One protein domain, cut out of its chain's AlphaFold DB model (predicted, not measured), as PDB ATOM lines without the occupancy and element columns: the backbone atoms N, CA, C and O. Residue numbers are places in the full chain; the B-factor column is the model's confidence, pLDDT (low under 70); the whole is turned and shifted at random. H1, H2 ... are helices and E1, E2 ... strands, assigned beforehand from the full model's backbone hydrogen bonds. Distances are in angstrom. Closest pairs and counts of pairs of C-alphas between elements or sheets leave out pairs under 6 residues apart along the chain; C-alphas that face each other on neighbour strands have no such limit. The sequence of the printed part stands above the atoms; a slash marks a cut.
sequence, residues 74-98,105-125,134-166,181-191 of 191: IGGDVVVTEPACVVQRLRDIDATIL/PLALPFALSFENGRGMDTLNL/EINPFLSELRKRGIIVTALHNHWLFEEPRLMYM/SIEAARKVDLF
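This is residues 74 to 98, 105 to 125, 134 to 166 and 181 to 191 of the 191 residues of the protein "Uncharacterized protein DUF1259" of Cytobacillus oceanisediminis (UniProt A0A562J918). A twisted antiparallel sheet, E1 E2 E4 E5, forms a wall; two helices, H1 and H2, cross steeply on one side, H2 only grazing the sheet. A separate hairpin, E6 and E7, sits by H1, and E3 lies far out. The 90 printed residues, of mixed class, hold seven strands and two helices in the order E1 E2 E3 E4 E5 H1 E6 E7 H2. The whole is compact, radius of gyration of the C-alphas 14.0 A, spanning 42 by 30 by 23 A.

E1 is residues 77 to 80, from (158.058, 139.299, 229.355), 9.3 A; E2 85 to 90, 16.9 A; E4 109 to 115, 18.5 A; E5 122 to 125, 9.6 A. E3 is 95 to 97, 7.0 A; H1 134 to 144, 15.7 A; E6 148 to 153, 15.6 A; E7 163 to 166, 10.1 A; H2 181 to 187, 10.0 A, ending at (164.329, 123.988, 242.804).

E1 and E2 form a hairpin, with N 77 and O 88 at 2.8 A. E2 and E4 are antiparallel at 169 degrees, with N 87 and O 112 at 2.9 A. E4 and E5 form a hairpin, with N 113 and O 125 at 2.8 A. H2 only grazes this sheet with residues 181 to 185; H1 is not on it. H1 and H2 touch, closest C-alphas Glu 141 and Ala 184 at 5.1 A, a steep tilt of 60 degrees, opposite ways. The closest C-alphas of H1 and E6, Leu 139 and Val 149, are 6.7 A apart. E6 and E7 form a hairpin, with N 165 and O 153 at 2.7 A. E3 pairs with no named strand. In H1 and H2 every O i to N i+4 pair is within hydrogen-bond range.

The C-alphas of Leu 98 and Met 120, the two farthest apart, are 43.2 A apart. Residues 99 to 104, 126 to 133 and 167 to 180 are not printed, leaving C-alpha gaps of 16.7, 19.2 and 11.9 A. Of the links printed whole, none is long. The mean pLDDT of the printed part is 95.9, and no printed residue is under 70.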
ATOM      1  N   ILE A  74     161.337 131.455 230.877       97.38
ATOM      2  CA  ILE A  74     161.264 131.873 232.273       97.38
ATOM      3  C   ILE A  74     159.817 132.104 232.712       97.38
ATOM      4  O   ILE A  74     159.559 132.084 233.912       97.38
ATOM      5  N   GLY A  75     158.863 132.234 231.786       97.56
ATOM      6  CA  GLY A  75     157.476 132.604 232.068       97.56
ATOM      7  C   GLY A  75     157.362 134.081 232.439       97.56
ATOM      8  O   GLY A  75     156.777 134.408 233.472       97.56
ATOM      9  N   GLY A  76     158.012 134.939 231.654       96.81
ATOM     10  CA  GLY A  76     158.055 136.387 231.825       96.81
ATOM     11  C   GLY A  76     157.837 137.123 230.506       96.81
ATOM     12  O   GLY A  76     157.344 136.553 229.538       96.81
ATOM     13  N   ASP A  77     158.244 138.385 230.477       97.62
ATOM     14  CA  ASP A  77     158.058 139.299 229.355       97.62
ATOM     15  C   ASP A  77     159.405 139.791 228.809       97.62
ATOM     16  O   ASP A  77     160.412 139.851 229.523       97.62
ATOM     17  N   VAL A  78     159.420 140.195 227.538       97.50
ATOM     18  CA  VAL A  78     160.549 140.925 226.948       97.50
ATOM     19  C   VAL A  78     160.518 142.372 227.442       97.50
ATOM     20  O   VAL A  78     159.551 143.094 227.203       97.50
ATOM     21  N   VAL A  79     161.589 142.813 228.100       96.25
ATOM     22  CA  VAL A  79     161.733 144.188 228.610       96.25
ATOM     23  C   VAL A  79     162.345 145.096 227.550       96.25
ATOM     24  O   VAL A  79     161.869 146.206 227.312       96.25
ATOM     25  N   VAL A  80     163.412 144.627 226.908       92.94
ATOM     26  CA  VAL A  80     164.120 145.355 225.855       92.94
ATOM     27  C   VAL A  80     164.813 144.365 224.921       92.94
ATOM     28  O   VAL A  80     165.210 143.283 225.342       92.94
ATOM     29  N   THR A  81     164.930 144.716 223.640       90.38
ATOM     30  CA  THR A  81     165.619 143.899 222.624       90.38
ATOM     31  C   THR A  81     166.918 144.524 222.114       90.38
ATOM     32  O   THR A  81     167.696 143.843 221.451       90.38
ATOM     33  N   GLU A  82     167.154 145.813 222.382       87.50
ATOM     34  CA  GLU A  82     168.369 146.542 222.000       87.50
ATOM     35  C   GLU A  82     168.797 147.509 223.122       87.50
ATOM     36  O   GLU A  82     167.951 148.238 223.640       87.50
ATOM     37  N   PRO A  83     170.091 147.584 223.489       88.19
ATOM     38  CA  PRO A  83     171.240 146.928 222.853       88.19
ATOM     39  C   PRO A  83     171.401 145.436 223.200       88.19
ATOM     40  O   PRO A  83     172.158 144.744 222.524       88.19
ATOM     41  N   ALA A  84     170.667 144.943 224.196       92.00
ATOM     42  CA  ALA A  84     170.656 143.552 224.636       92.00
ATOM     43  C   ALA A  84     169.219 143.018 224.668       92.00
ATOM     44  O   ALA A  84     168.275 143.791 224.851       92.00
ATOM     45  N   CYS A  85     169.061 141.701 224.526       95.56
ATOM     46  CA  CYS A  85     167.795 141.050 224.842       95.56
ATOM     47  C   CYS A  85     167.707 140.888 226.359       95.56
ATOM     48  O   CYS A  85     168.489 140.136 226.931       95.56
ATOM     49  N   VAL A  86     166.761 141.573 226.996       97.31
ATOM     50  CA  VAL A  86     166.477 141.438 228.426       97.31
ATOM     51  C   VAL A  86     165.061 140.928 228.589       97.31
ATOM     52  O   VAL A  86     164.108 141.527 228.084       97.31
ATOM     53  N   VAL A  87     164.934 139.833 229.321       98.25
ATOM     54  CA  VAL A  87     163.659 139.206 229.655       98.25
ATOM     55  C   VAL A  87     163.517 139.163 231.160       98.25
ATOM     56  O   VAL A  87     164.497 138.996 231.886       98.25
ATOM     57  N   GLN A  88     162.298 139.330 231.646       98.06
ATOM     58  CA  GLN A  88     162.064 139.440 233.072       98.06
ATOM     59  C   GLN A  88     160.729 138.835 233.462       98.06
ATOM     60  O   GLN A  88     159.716 139.031 232.800       98.06
ATOM     61  N   ARG A  89     160.719 138.171 234.613       97.62
ATOM     62  CA  ARG A  89     159.506 137.925 235.392       97.62
ATOM     63  C   ARG A  89     159.656 138.536 236.774       97.62
ATOM     64  O   ARG A  89     160.761 138.867 237.202       97.62
ATOM     65  N   LEU A  90     158.545 138.679 237.484       98.00
ATOM     66  CA  LEU A  90     158.558 139.230 238.834       98.00
ATOM     67  C   LEU A  90     158.525 138.120 239.882       98.00
ATOM     68  O   LEU A  90     157.828 137.115 239.722       98.00
ATOM     69  N   ARG A  91     159.294 138.315 240.954       97.88
ATOM     70  CA  ARG A  91     159.196 137.517 242.179       97.88
ATOM     71  C   ARG A  91     157.964 137.969 242.964       97.88
ATOM     72  O   ARG A  91     157.676 139.163 243.045       97.88
ATOM     73  N   ASP A  92     157.257 137.019 243.563       97.00
ATOM     74  CA  ASP A  92     156.134 137.310 244.455       97.00
ATOM     75  C   ASP A  92     156.636 137.402 245.900       97.00
ATOM     76  O   ASP A  92     156.776 136.403 246.601       97.00
ATOM     77  N   ILE A  93     157.005 138.614 246.314       97.75
ATOM     78  CA  ILE A  93     157.464 138.915 247.671       97.75
ATOM     79  C   ILE A  93     156.649 140.098 248.180       97.75
ATOM     80  O   ILE A  93     156.597 141.150 247.537       97.75
ATOM     81  N   ASP A  94     156.055 139.951 249.363       97.31
ATOM     82  CA  ASP A  94     155.358 141.031 250.061       97.31
ATOM     83  C   ASP A  94     156.371 142.005 250.678       97.31
ATOM     84  O   ASP A  94     156.619 142.011 251.882       97.31
ATOM     85  N   ALA A  95     156.994 142.812 249.818       97.62
ATOM     86  CA  ALA A  95     158.001 143.785 250.205       97.62
ATOM     87  C   ALA A  95     157.436 145.199 250.322       97.62
ATOM     88  O   ALA A  95     156.536 145.613 249.584       97.62
ATOM     89  N   THR A  96     158.027 145.974 251.225       98.12
ATOM     90  CA  THR A  96     157.721 147.384 251.445       98.12
ATOM     91  C   THR A  96     158.972 148.245 251.330       98.12
ATOM     92  O   THR A  96     160.052 147.866 251.773       98.12
ATOM     93  N   ILE A  97     158.814 149.429 250.739       97.38
ATOM     94  CA  ILE A  97     159.822 150.494 250.679       97.38
ATOM     95  C   ILE A  97     159.129 151.766 251.164       97.38
ATOM     96  O   ILE A  97     158.044 152.091 250.681       97.38
ATOM     97  N   LEU A  98     159.720 152.477 252.131       96.12
ATOM     98  CA  LEU A  98     159.083 153.634 252.784       96.12
ATOM     99  C   LEU A  98     157.662 153.313 253.306       96.12
ATOM    100  O   LEU A  98     156.730 154.100 253.127       96.12
ATOM    101  N   PRO A 105     159.015 146.093 238.936       95.75
ATOM    102  CA  PRO A 105     160.142 145.423 238.286       95.75
ATOM    103  C   PRO A 105     161.519 145.878 238.779       95.75
ATOM    104  O   PRO A 105     162.463 145.102 238.711       95.75
ATOM    105  N   LEU A 106     161.623 147.100 239.314       95.62
ATOM    106  CA  LEU A 106     162.855 147.647 239.897       95.62
ATOM    107  C   LEU A 106     163.187 147.087 241.288       95.62
ATOM    108  O   LEU A 106     164.276 147.324 241.793       95.62
ATOM    109  N   ALA A 107     162.232 146.436 241.952       97.62
ATOM    110  CA  ALA A 107     162.409 145.911 243.306       97.62
ATOM    111  C   ALA A 107     162.314 144.387 243.352       97.62
ATOM    112  O   ALA A 107     162.974 143.762 244.173       97.62
ATOM    113  N   LEU A 108     161.484 143.793 242.490       98.06
ATOM    114  CA  LEU A 108     161.218 142.358 242.498       98.06
ATOM    115  C   LEU A 108     161.624 141.630 241.199       98.06
ATOM    116  O   LEU A 108     160.850 140.789 240.731       98.06
ATOM    117  N   PRO A 109     162.784 141.928 240.576       98.12
ATOM    118  CA  PRO A 109     163.171 141.273 239.336       98.12
ATOM    119  C   PRO A 109     163.549 139.806 239.560       98.12
ATOM    120  O   PRO A 109     164.147 139.451 240.572       98.12
ATOM    121  N   PHE A 110     163.240 138.981 238.566       98.62
ATOM    122  CA  PHE A 110     164.064 137.868 238.112       98.62
ATOM    123  C   PHE A 110     164.283 138.098 236.619       98.62
ATOM    124  O   PHE A 110     163.374 137.889 235.809       98.62
ATOM    125  N   ALA A 111     165.448 138.626 236.274       98.50
ATOM    126  CA  ALA A 111     165.774 139.107 234.945       98.50
ATOM    127  C   ALA A 111     166.979 138.352 234.390       98.50
ATOM    128  O   ALA A 111     167.927 138.068 235.119       98.50
ATOM    129  N   LEU A 112     166.939 138.061 233.094       98.62
ATOM    130  CA  LEU A 112     168.065 137.535 232.336       98.62
ATOM    131  C   LEU A 112     168.355 138.477 231.168       98.62
ATOM    132  O   LEU A 112     167.430 138.989 230.535       98.62
ATOM    133  N   SER A 113     169.632 138.688 230.883       97.75
ATOM    134  CA  SER A 113     170.118 139.485 229.763       97.75
ATOM    135  C   SER A 113     171.038 138.649 228.887       97.75
ATOM    136  O   SER A 113     171.803 137.822 229.383       97.75
ATOM    137  N   PHE A 114     170.968 138.890 227.583       96.75
ATOM    138  CA  PHE A 114     171.678 138.137 226.563       96.75
ATOM    139  C   PHE A 114     172.244 139.095 225.515       96.75
ATOM    140  O   PHE A 114     171.492 139.787 224.812       96.75
ATOM    141  N   GLU A 115     173.569 139.132 225.380       91.81
ATOM    142  CA  GLU A 115     174.235 140.088 224.496       91.81
ATOM    143  C   GLU A 115     175.578 139.606 223.935       91.81
ATOM    144  O   GLU A 115     176.080 138.532 224.256       91.81
ATOM    145  N   ASN A 116     176.144 140.432 223.049       80.88
ATOM    146  CA  ASN A 116     177.530 140.352 222.585       80.88
ATOM    147  C   ASN A 116     177.978 138.981 222.040       80.88
ATOM    148  O   ASN A 116     179.141 138.624 222.182       80.88
ATOM    149  N   GLY A 117     177.097 138.247 221.344       75.12
ATOM    150  CA  GLY A 117     177.425 136.914 220.836       75.12
ATOM    151  C   GLY A 117     176.367 136.268 219.942       75.12
ATOM    152  O   GLY A 117     175.325 136.855 219.642       75.12
ATOM    153  N   ARG A 118     176.644 135.046 219.467       72.19
ATOM    154  CA  ARG A 118     175.687 134.213 218.713       72.19
ATOM    155  C   ARG A 118     175.773 132.760 219.162       72.19
ATOM    156  O   ARG A 118     176.841 132.161 219.078       72.19
ATOM    157  N   GLY A 119     174.631 132.166 219.499       78.00
ATOM    158  CA  GLY A 119     174.573 130.752 219.870       78.00
ATOM    159  C   GLY A 119     175.395 130.492 221.129       78.00
ATOM    160  O   GLY A 119     175.117 131.088 222.155       78.00
ATOM    161  N   MET A 120     176.416 129.640 221.038       86.69
ATOM    162  CA  MET A 120     177.235 129.214 222.184       86.69
ATOM    163  C   MET A 120     178.236 130.261 222.702       86.69
ATOM    164  O   MET A 120     178.947 129.986 223.660       86.69
ATOM    165  N   ASP A 121     178.325 131.426 222.068       90.94
ATOM    166  CA  ASP A 121     179.265 132.500 222.425       90.94
ATOM    167  C   ASP A 121     178.527 133.741 222.957       90.94
ATOM    168  O   ASP A 121     178.990 134.864 222.805       90.94
ATOM    169  N   THR A 122     177.310 133.572 223.483       94.56
ATOM    170  CA  THR A 122     176.516 134.679 224.031       94.56
ATOM    171  C   THR A 122     176.940 134.969 225.466       94.56
ATOM    172  O   THR A 122     177.056 134.047 226.272       94.56
ATOM    173  N   LEU A 123     177.152 136.251 225.788       96.06
ATOM    174  CA  LEU A 123     177.288 136.710 227.167       96.06
ATOM    175  C   LEU A 123     175.901 136.709 227.806       96.06
ATOM    176  O   LEU A 123     175.014 137.448 227.368       96.06
ATOM    177  N   ASN A 124     175.735 135.880 228.831       98.12
ATOM    178  CA  ASN A 124     174.479 135.733 229.545       98.12
ATOM    179  C   ASN A 124     174.649 136.238 230.976       98.12
ATOM    180  O   ASN A 124     175.569 135.824 231.680       98.12
ATOM    181  N   LEU A 125     173.746 137.116 231.399       98.50
ATOM    182  CA  LEU A 125     173.731 137.717 232.728       98.50
ATOM    183  C   LEU A 125     172.378 137.449 233.378       98.50
ATOM    184  O   LEU A 125     171.350 137.427 232.699       98.50
ATOM    185  N   GLU A 134     167.199 132.298 251.148       98.56
ATOM    186  CA  GLU A 134     167.189 131.706 249.802       98.56
ATOM    187  C   GLU A 134     168.579 131.736 249.150       98.56
ATOM    188  O   GLU A 134     168.833 130.981 248.214       98.56
ATOM    189  N   ILE A 135     169.494 132.566 249.669       98.44
ATOM    190  CA  ILE A 135     170.808 132.839 249.073       98.44
ATOM    191  C   ILE A 135     171.613 131.557 248.845       98.44
ATOM    192  O   ILE A 135     171.929 131.223 247.706       98.44
ATOM    193  N   ASN A 136     171.951 130.826 249.910       98.31
ATOM    194  CA  ASN A 136     172.806 129.643 249.786       98.31
ATOM    195  C   ASN A 136     172.148 128.507 248.983       98.31
ATOM    196  O   ASN A 136     172.849 127.909 248.161       98.31
ATOM    197  N   PRO A 137     170.842 128.208 249.155       98.62
ATOM    198  CA  PRO A 137     170.142 127.269 248.285       98.62
ATOM    199  C   PRO A 137     170.252 127.635 246.802       98.62
ATOM    200  O   PRO A 137     170.690 126.802 246.008       98.62
ATOM    201  N   PHE A 138     169.914 128.872 246.425       98.81
ATOM    202  CA  PHE A 138     169.909 129.280 245.020       98.81
ATOM    203  C   PHE A 138     171.320 129.307 244.423       98.81
ATOM    204  O   PHE A 138     171.554 128.720 243.367       98.81
ATOM    205  N   LEU A 139     172.286 129.882 245.148       98.62
ATOM    206  CA  LEU A 139     173.699 129.895 244.762       98.62
ATOM    207  C   LEU A 139     174.223 128.477 244.508       98.62
ATOM    208  O   LEU A 139     174.921 128.232 243.525       98.62
ATOM    209  N   SER A 140     173.871 127.528 245.379       98.50
ATOM    210  CA  SER A 140     174.289 126.130 245.232       98.50
ATOM    211  C   SER A 140     173.695 125.487 243.979       98.50
ATOM    212  O   SER A 140     174.389 124.751 243.280       98.50
ATOM    213  N   GLU A 141     172.426 125.760 243.675       98.75
ATOM    214  CA  GLU A 141     171.760 125.230 242.483       98.75
ATOM    215  C   GLU A 141     172.304 125.826 241.178       98.75
ATOM    216  O   GLU A 141     172.423 125.092 240.193       98.75
ATOM    217  N   LEU A 142     172.697 127.103 241.171       98.62
ATOM    218  CA  LEU A 142     173.397 127.719 240.039       98.62
ATOM    219  C   LEU A 142     174.779 127.082 239.822       98.62
ATOM    220  O   LEU A 142     175.086 126.635 238.717       98.62
ATOM    221  N   ARG A 143     175.582 126.928 240.886       98.00
ATOM    222  CA  ARG A 143     176.925 126.321 240.797       98.00
ATOM    223  C   ARG A 143     176.892 124.875 240.304       98.00
ATOM    224  O   ARG A 143     177.731 124.489 239.497       98.00
ATOM    225  N   LYS A 144     175.906 124.076 240.729       98.19
ATOM    226  CA  LYS A 144     175.712 122.697 240.228       98.19
ATOM    227  C   LYS A 144     175.466 122.635 238.717       98.19
ATOM    228  O   LYS A 144     175.716 121.598 238.115       98.19
ATOM    229  N   ARG A 145     174.973 123.724 238.122       98.06
ATOM    230  CA  ARG A 145     174.712 123.870 236.684       98.06
ATOM    231  C   ARG A 145     175.863 124.553 235.939       98.06
ATOM    232  O   ARG A 145     175.692 124.932 234.788       98.06
ATOM    233  N   GLY A 146     177.017 124.737 236.588       97.06
ATOM    234  CA  GLY A 146     178.184 125.385 235.986       97.06
ATOM    235  C   GLY A 146     178.019 126.892 235.763       97.06
ATOM    236  O   GLY A 146     178.767 127.467 234.982       97.06
ATOM    237  N   ILE A 147     177.048 127.530 236.424       98.31
ATOM    238  CA  ILE A 147     176.821 128.975 236.336       98.31
ATOM    239  C   ILE A 147     177.623 129.683 237.432       98.31
ATOM    240  O   ILE A 147     177.596 129.274 238.600       98.31
ATOM    241  N   ILE A 148     178.317 130.760 237.061       98.19
ATOM    242  CA  ILE A 148     179.157 131.544 237.967       98.19
ATOM    243  C   ILE A 148     178.279 132.562 238.694       98.19
ATOM    244  O   ILE A 148     177.546 133.310 238.059       98.19
ATOM    245  N   VAL A 149     178.360 132.616 240.024       98.06
ATOM    246  CA  VAL A 149     177.703 133.653 240.839       98.06
ATOM    247  C   VAL A 149     178.746 134.699 241.212       98.06
ATOM    248  O   VAL A 149     179.702 134.374 241.914       98.06
ATOM    249  N   THR A 150     178.572 135.938 240.753       95.19
ATOM    250  CA  THR A 150     179.612 136.979 240.822       95.19
ATOM    251  C   THR A 150     179.337 138.069 241.844       95.19
ATOM    252  O   THR A 150     180.283 138.651 242.375       95.19
ATOM    253  N   ALA A 151     178.072 138.334 242.188       97.12
ATOM    254  CA  ALA A 151     177.760 139.343 243.196       97.12
ATOM    255  C   ALA A 151     176.540 139.008 244.050       97.12
ATOM    256  O   ALA A 151     175.575 138.382 243.612       97.12
ATOM    257  N   LEU A 152     176.582 139.512 245.281       98.12
ATOM    258  CA  LEU A 152     175.467 139.542 246.214       98.12
ATOM    259  C   LEU A 152     175.485 140.885 246.951       98.12
ATOM    260  O   LEU A 152     176.448 141.194 247.650       98.12
ATOM    261  N   HIS A 153     174.435 141.687 246.801       97.75
ATOM    262  CA  HIS A 153     174.365 143.027 247.393       97.75
ATOM    263  C   HIS A 153     172.915 143.464 247.644       97.75
ATOM    264  O   HIS A 153     171.992 142.672 247.495       97.75
ATOM    265  N   ASN A 154     172.690 144.707 248.068       93.31
ATOM    266  CA  ASN A 154     171.355 145.271 248.288       93.31
ATOM    267  C   ASN A 154     171.149 146.547 247.464       93.31
ATOM    268  O   ASN A 154     172.047 147.381 247.402       93.31
ATOM    269  N   HIS A 155     169.959 146.731 246.885       93.88
ATOM    270  CA  HIS A 155     169.584 147.975 246.190       93.88
ATOM    271  C   HIS A 155     168.924 148.996 247.118       93.88
ATOM    272  O   HIS A 155     169.053 150.200 246.914       93.88
ATOM    273  N   TRP A 156     168.231 148.517 248.154       94.44
ATOM    274  CA  TRP A 156     167.429 149.348 249.049       94.44
ATOM    275  C   TRP A 156     168.019 149.396 250.458       94.44
ATOM    276  O   TRP A 156     168.791 148.523 250.885       94.44
ATOM    277  N   LEU A 157     167.677 150.476 251.156       94.56
ATOM    278  CA  LEU A 157     167.903 150.639 252.583       94.56
ATOM    279  C   LEU A 157     166.541 150.680 253.280       94.56
ATOM    280  O   LEU A 157     165.652 151.416 252.852       94.56
ATOM    281  N   PHE A 158     166.432 149.963 254.401       94.88
ATOM    282  CA  PHE A 158     165.255 149.952 255.283       94.88
ATOM    283  C   PHE A 158     163.972 149.409 254.643       94.88
ATOM    284  O   PHE A 158     162.874 149.716 255.104       94.88
ATOM    285  N   GLU A 159     164.107 148.623 253.584       96.62
ATOM    286  CA  GLU A 159     163.040 147.792 253.052       96.62
ATOM    287  C   GLU A 159     162.723 146.619 253.996       96.62
ATOM    288  O   GLU A 159     163.594 146.151 254.733       96.62
ATOM    289  N   GLU A 160     161.479 146.143 253.963       96.75
ATOM    290  CA  GLU A 160     161.028 144.987 254.750       96.75
ATOM    291  C   GLU A 160     160.198 144.040 253.858       96.75
ATOM    292  O   GLU A 160     159.239 144.519 253.244       96.75
ATOM    293  N   PRO A 161     160.525 142.731 253.776       97.25
ATOM    294  CA  PRO A 161     161.688 142.084 254.390       97.25
ATOM    295  C   PRO A 161     163.002 142.532 253.750       97.25
ATOM    296  O   PRO A 161     162.992 143.122 252.675       97.25
ATOM    297  N   ARG A 162     164.136 142.220 254.393       97.06
ATOM    298  CA  ARG A 162     165.465 142.512 253.836       97.06
ATOM    299  C   ARG A 162     165.603 141.898 252.439       97.06
ATOM    300  O   ARG A 162     165.646 140.670 252.308       97.06
ATOM    301  N   LEU A 163     165.729 142.754 251.427       98.06
ATOM    302  CA  LEU A 163     165.914 142.360 250.035       98.06
ATOM    303  C   LEU A 163     167.402 142.399 249.685       98.06
ATOM    304  O   LEU A 163     168.064 143.433 249.794       98.06
ATOM    305  N   MET A 164     167.917 141.263 249.230       98.44
ATOM    306  CA  MET A 164     169.240 141.143 248.626       98.44
ATOM    307  C   MET A 164     169.081 140.881 247.126       98.44
ATOM    308  O   MET A 164     167.989 140.570 246.659       98.44
ATOM    309  N   TYR A 165     170.160 141.008 246.369       98.56
ATOM    310  CA  TYR A 165     170.192 140.850 244.921       98.56
ATOM    311  C   TYR A 165     171.398 140.007 244.566       98.56
ATOM    312  O   TYR A 165     172.514 140.322 244.982       98.56
ATOM    313  N   MET A 166     171.155 138.922 243.841       98.75
ATOM    314  CA  MET A 166     172.194 138.012 243.374       98.75
ATOM    315  C   MET A 166     172.398 138.197 241.879       98.75
ATOM    316  O   MET A 166     171.418 138.286 241.145       98.75
ATOM    317  N   SER A 181     168.887 128.659 234.754       98.75
ATOM    318  CA  SER A 181     168.546 129.715 235.711       98.75
ATOM    319  C   SER A 181     167.148 129.518 236.309       98.75
ATOM    320  O   SER A 181     166.992 129.530 237.532       98.75
ATOM    321  N   ILE A 182     166.118 129.294 235.478       98.62
ATOM    322  CA  ILE A 182     164.746 129.119 235.981       98.62
ATOM    323  C   ILE A 182     164.561 127.787 236.717       98.62
ATOM    324  O   ILE A 182     163.821 127.721 237.697       98.62
ATOM    325  N   GLU A 183     165.245 126.722 236.301       98.69
ATOM    326  CA  GLU A 183     165.216 125.441 237.006       98.69
ATOM    327  C   GLU A 183     165.892 125.520 238.374       98.69
ATOM    328  O   GLU A 183     165.354 124.973 239.336       98.69
ATOM    329  N   ALA A 184     167.026 126.221 238.488       98.75
ATOM    330  CA  ALA A 184     167.661 126.485 239.777       98.75
ATOM    331  C   ALA A 184     166.715 127.254 240.710       98.75
ATOM    332  O   ALA A 184     166.548 126.875 241.867       98.75
ATOM    333  N   ALA A 185     166.038 128.279 240.184       98.62
ATOM    334  CA  ALA A 185     165.080 129.087 240.931       98.62
ATOM    335  C   ALA A 185     163.870 128.264 241.406       98.62
ATOM    336  O   ALA A 185     163.504 128.307 242.579       98.62
ATOM    337  N   ARG A 186     163.286 127.445 240.523       98.38
ATOM    338  CA  ARG A 186     162.186 126.529 240.871       98.38
ATOM    339  C   ARG A 186     162.603 125.483 241.899       98.38
ATOM    340  O   ARG A 186     161.782 125.066 242.700       98.38
ATOM    341  N   LYS A 187     163.863 125.039 241.889       98.50
ATOM    342  CA  LYS A 187     164.329 123.988 242.804       98.50
ATOM    343  C   LYS A 187     164.409 124.438 244.262       98.50
ATOM    344  O   LYS A 187     164.440 123.589 245.148       98.50
ATOM    345  N   VAL A 188     164.452 125.748 244.482       98.12
ATOM    346  CA  VAL A 188     164.518 126.381 245.805       98.12
ATOM    347  C   VAL A 188     163.290 127.248 246.081       98.12
ATOM    348  O   VAL A 188     163.341 128.124 246.942       98.12
ATOM    349  N   ASP A 189     162.202 126.999 245.346       97.56
ATOM    350  CA  ASP A 189     160.892 127.627 245.526       97.56
ATOM    351  C   ASP A 189     160.918 129.165 245.416       97.56
ATOM    352  O   ASP A 189     160.267 129.882 246.175       97.56
ATOM    353  N   LEU A 190     161.666 129.696 244.435       97.81
ATOM    354  CA  LEU A 190     161.588 131.120 244.081       97.81
ATOM    355  C   LEU A 190     160.335 131.471 243.252       97.81
ATOM    356  O   LEU A 190     160.178 132.625 242.862       97.81
ATOM    357  N   PHE A 191     159.451 130.534 242.926       93.50
ATOM    358  CA  PHE A 191     158.231 130.806 242.158       93.50
ATOM    359  C   PHE A 191     157.123 129.830 242.514       93.50
ATOM    360  O   PHE A 191     157.464 128.697 242.918       93.50
TER     361      PHE A 191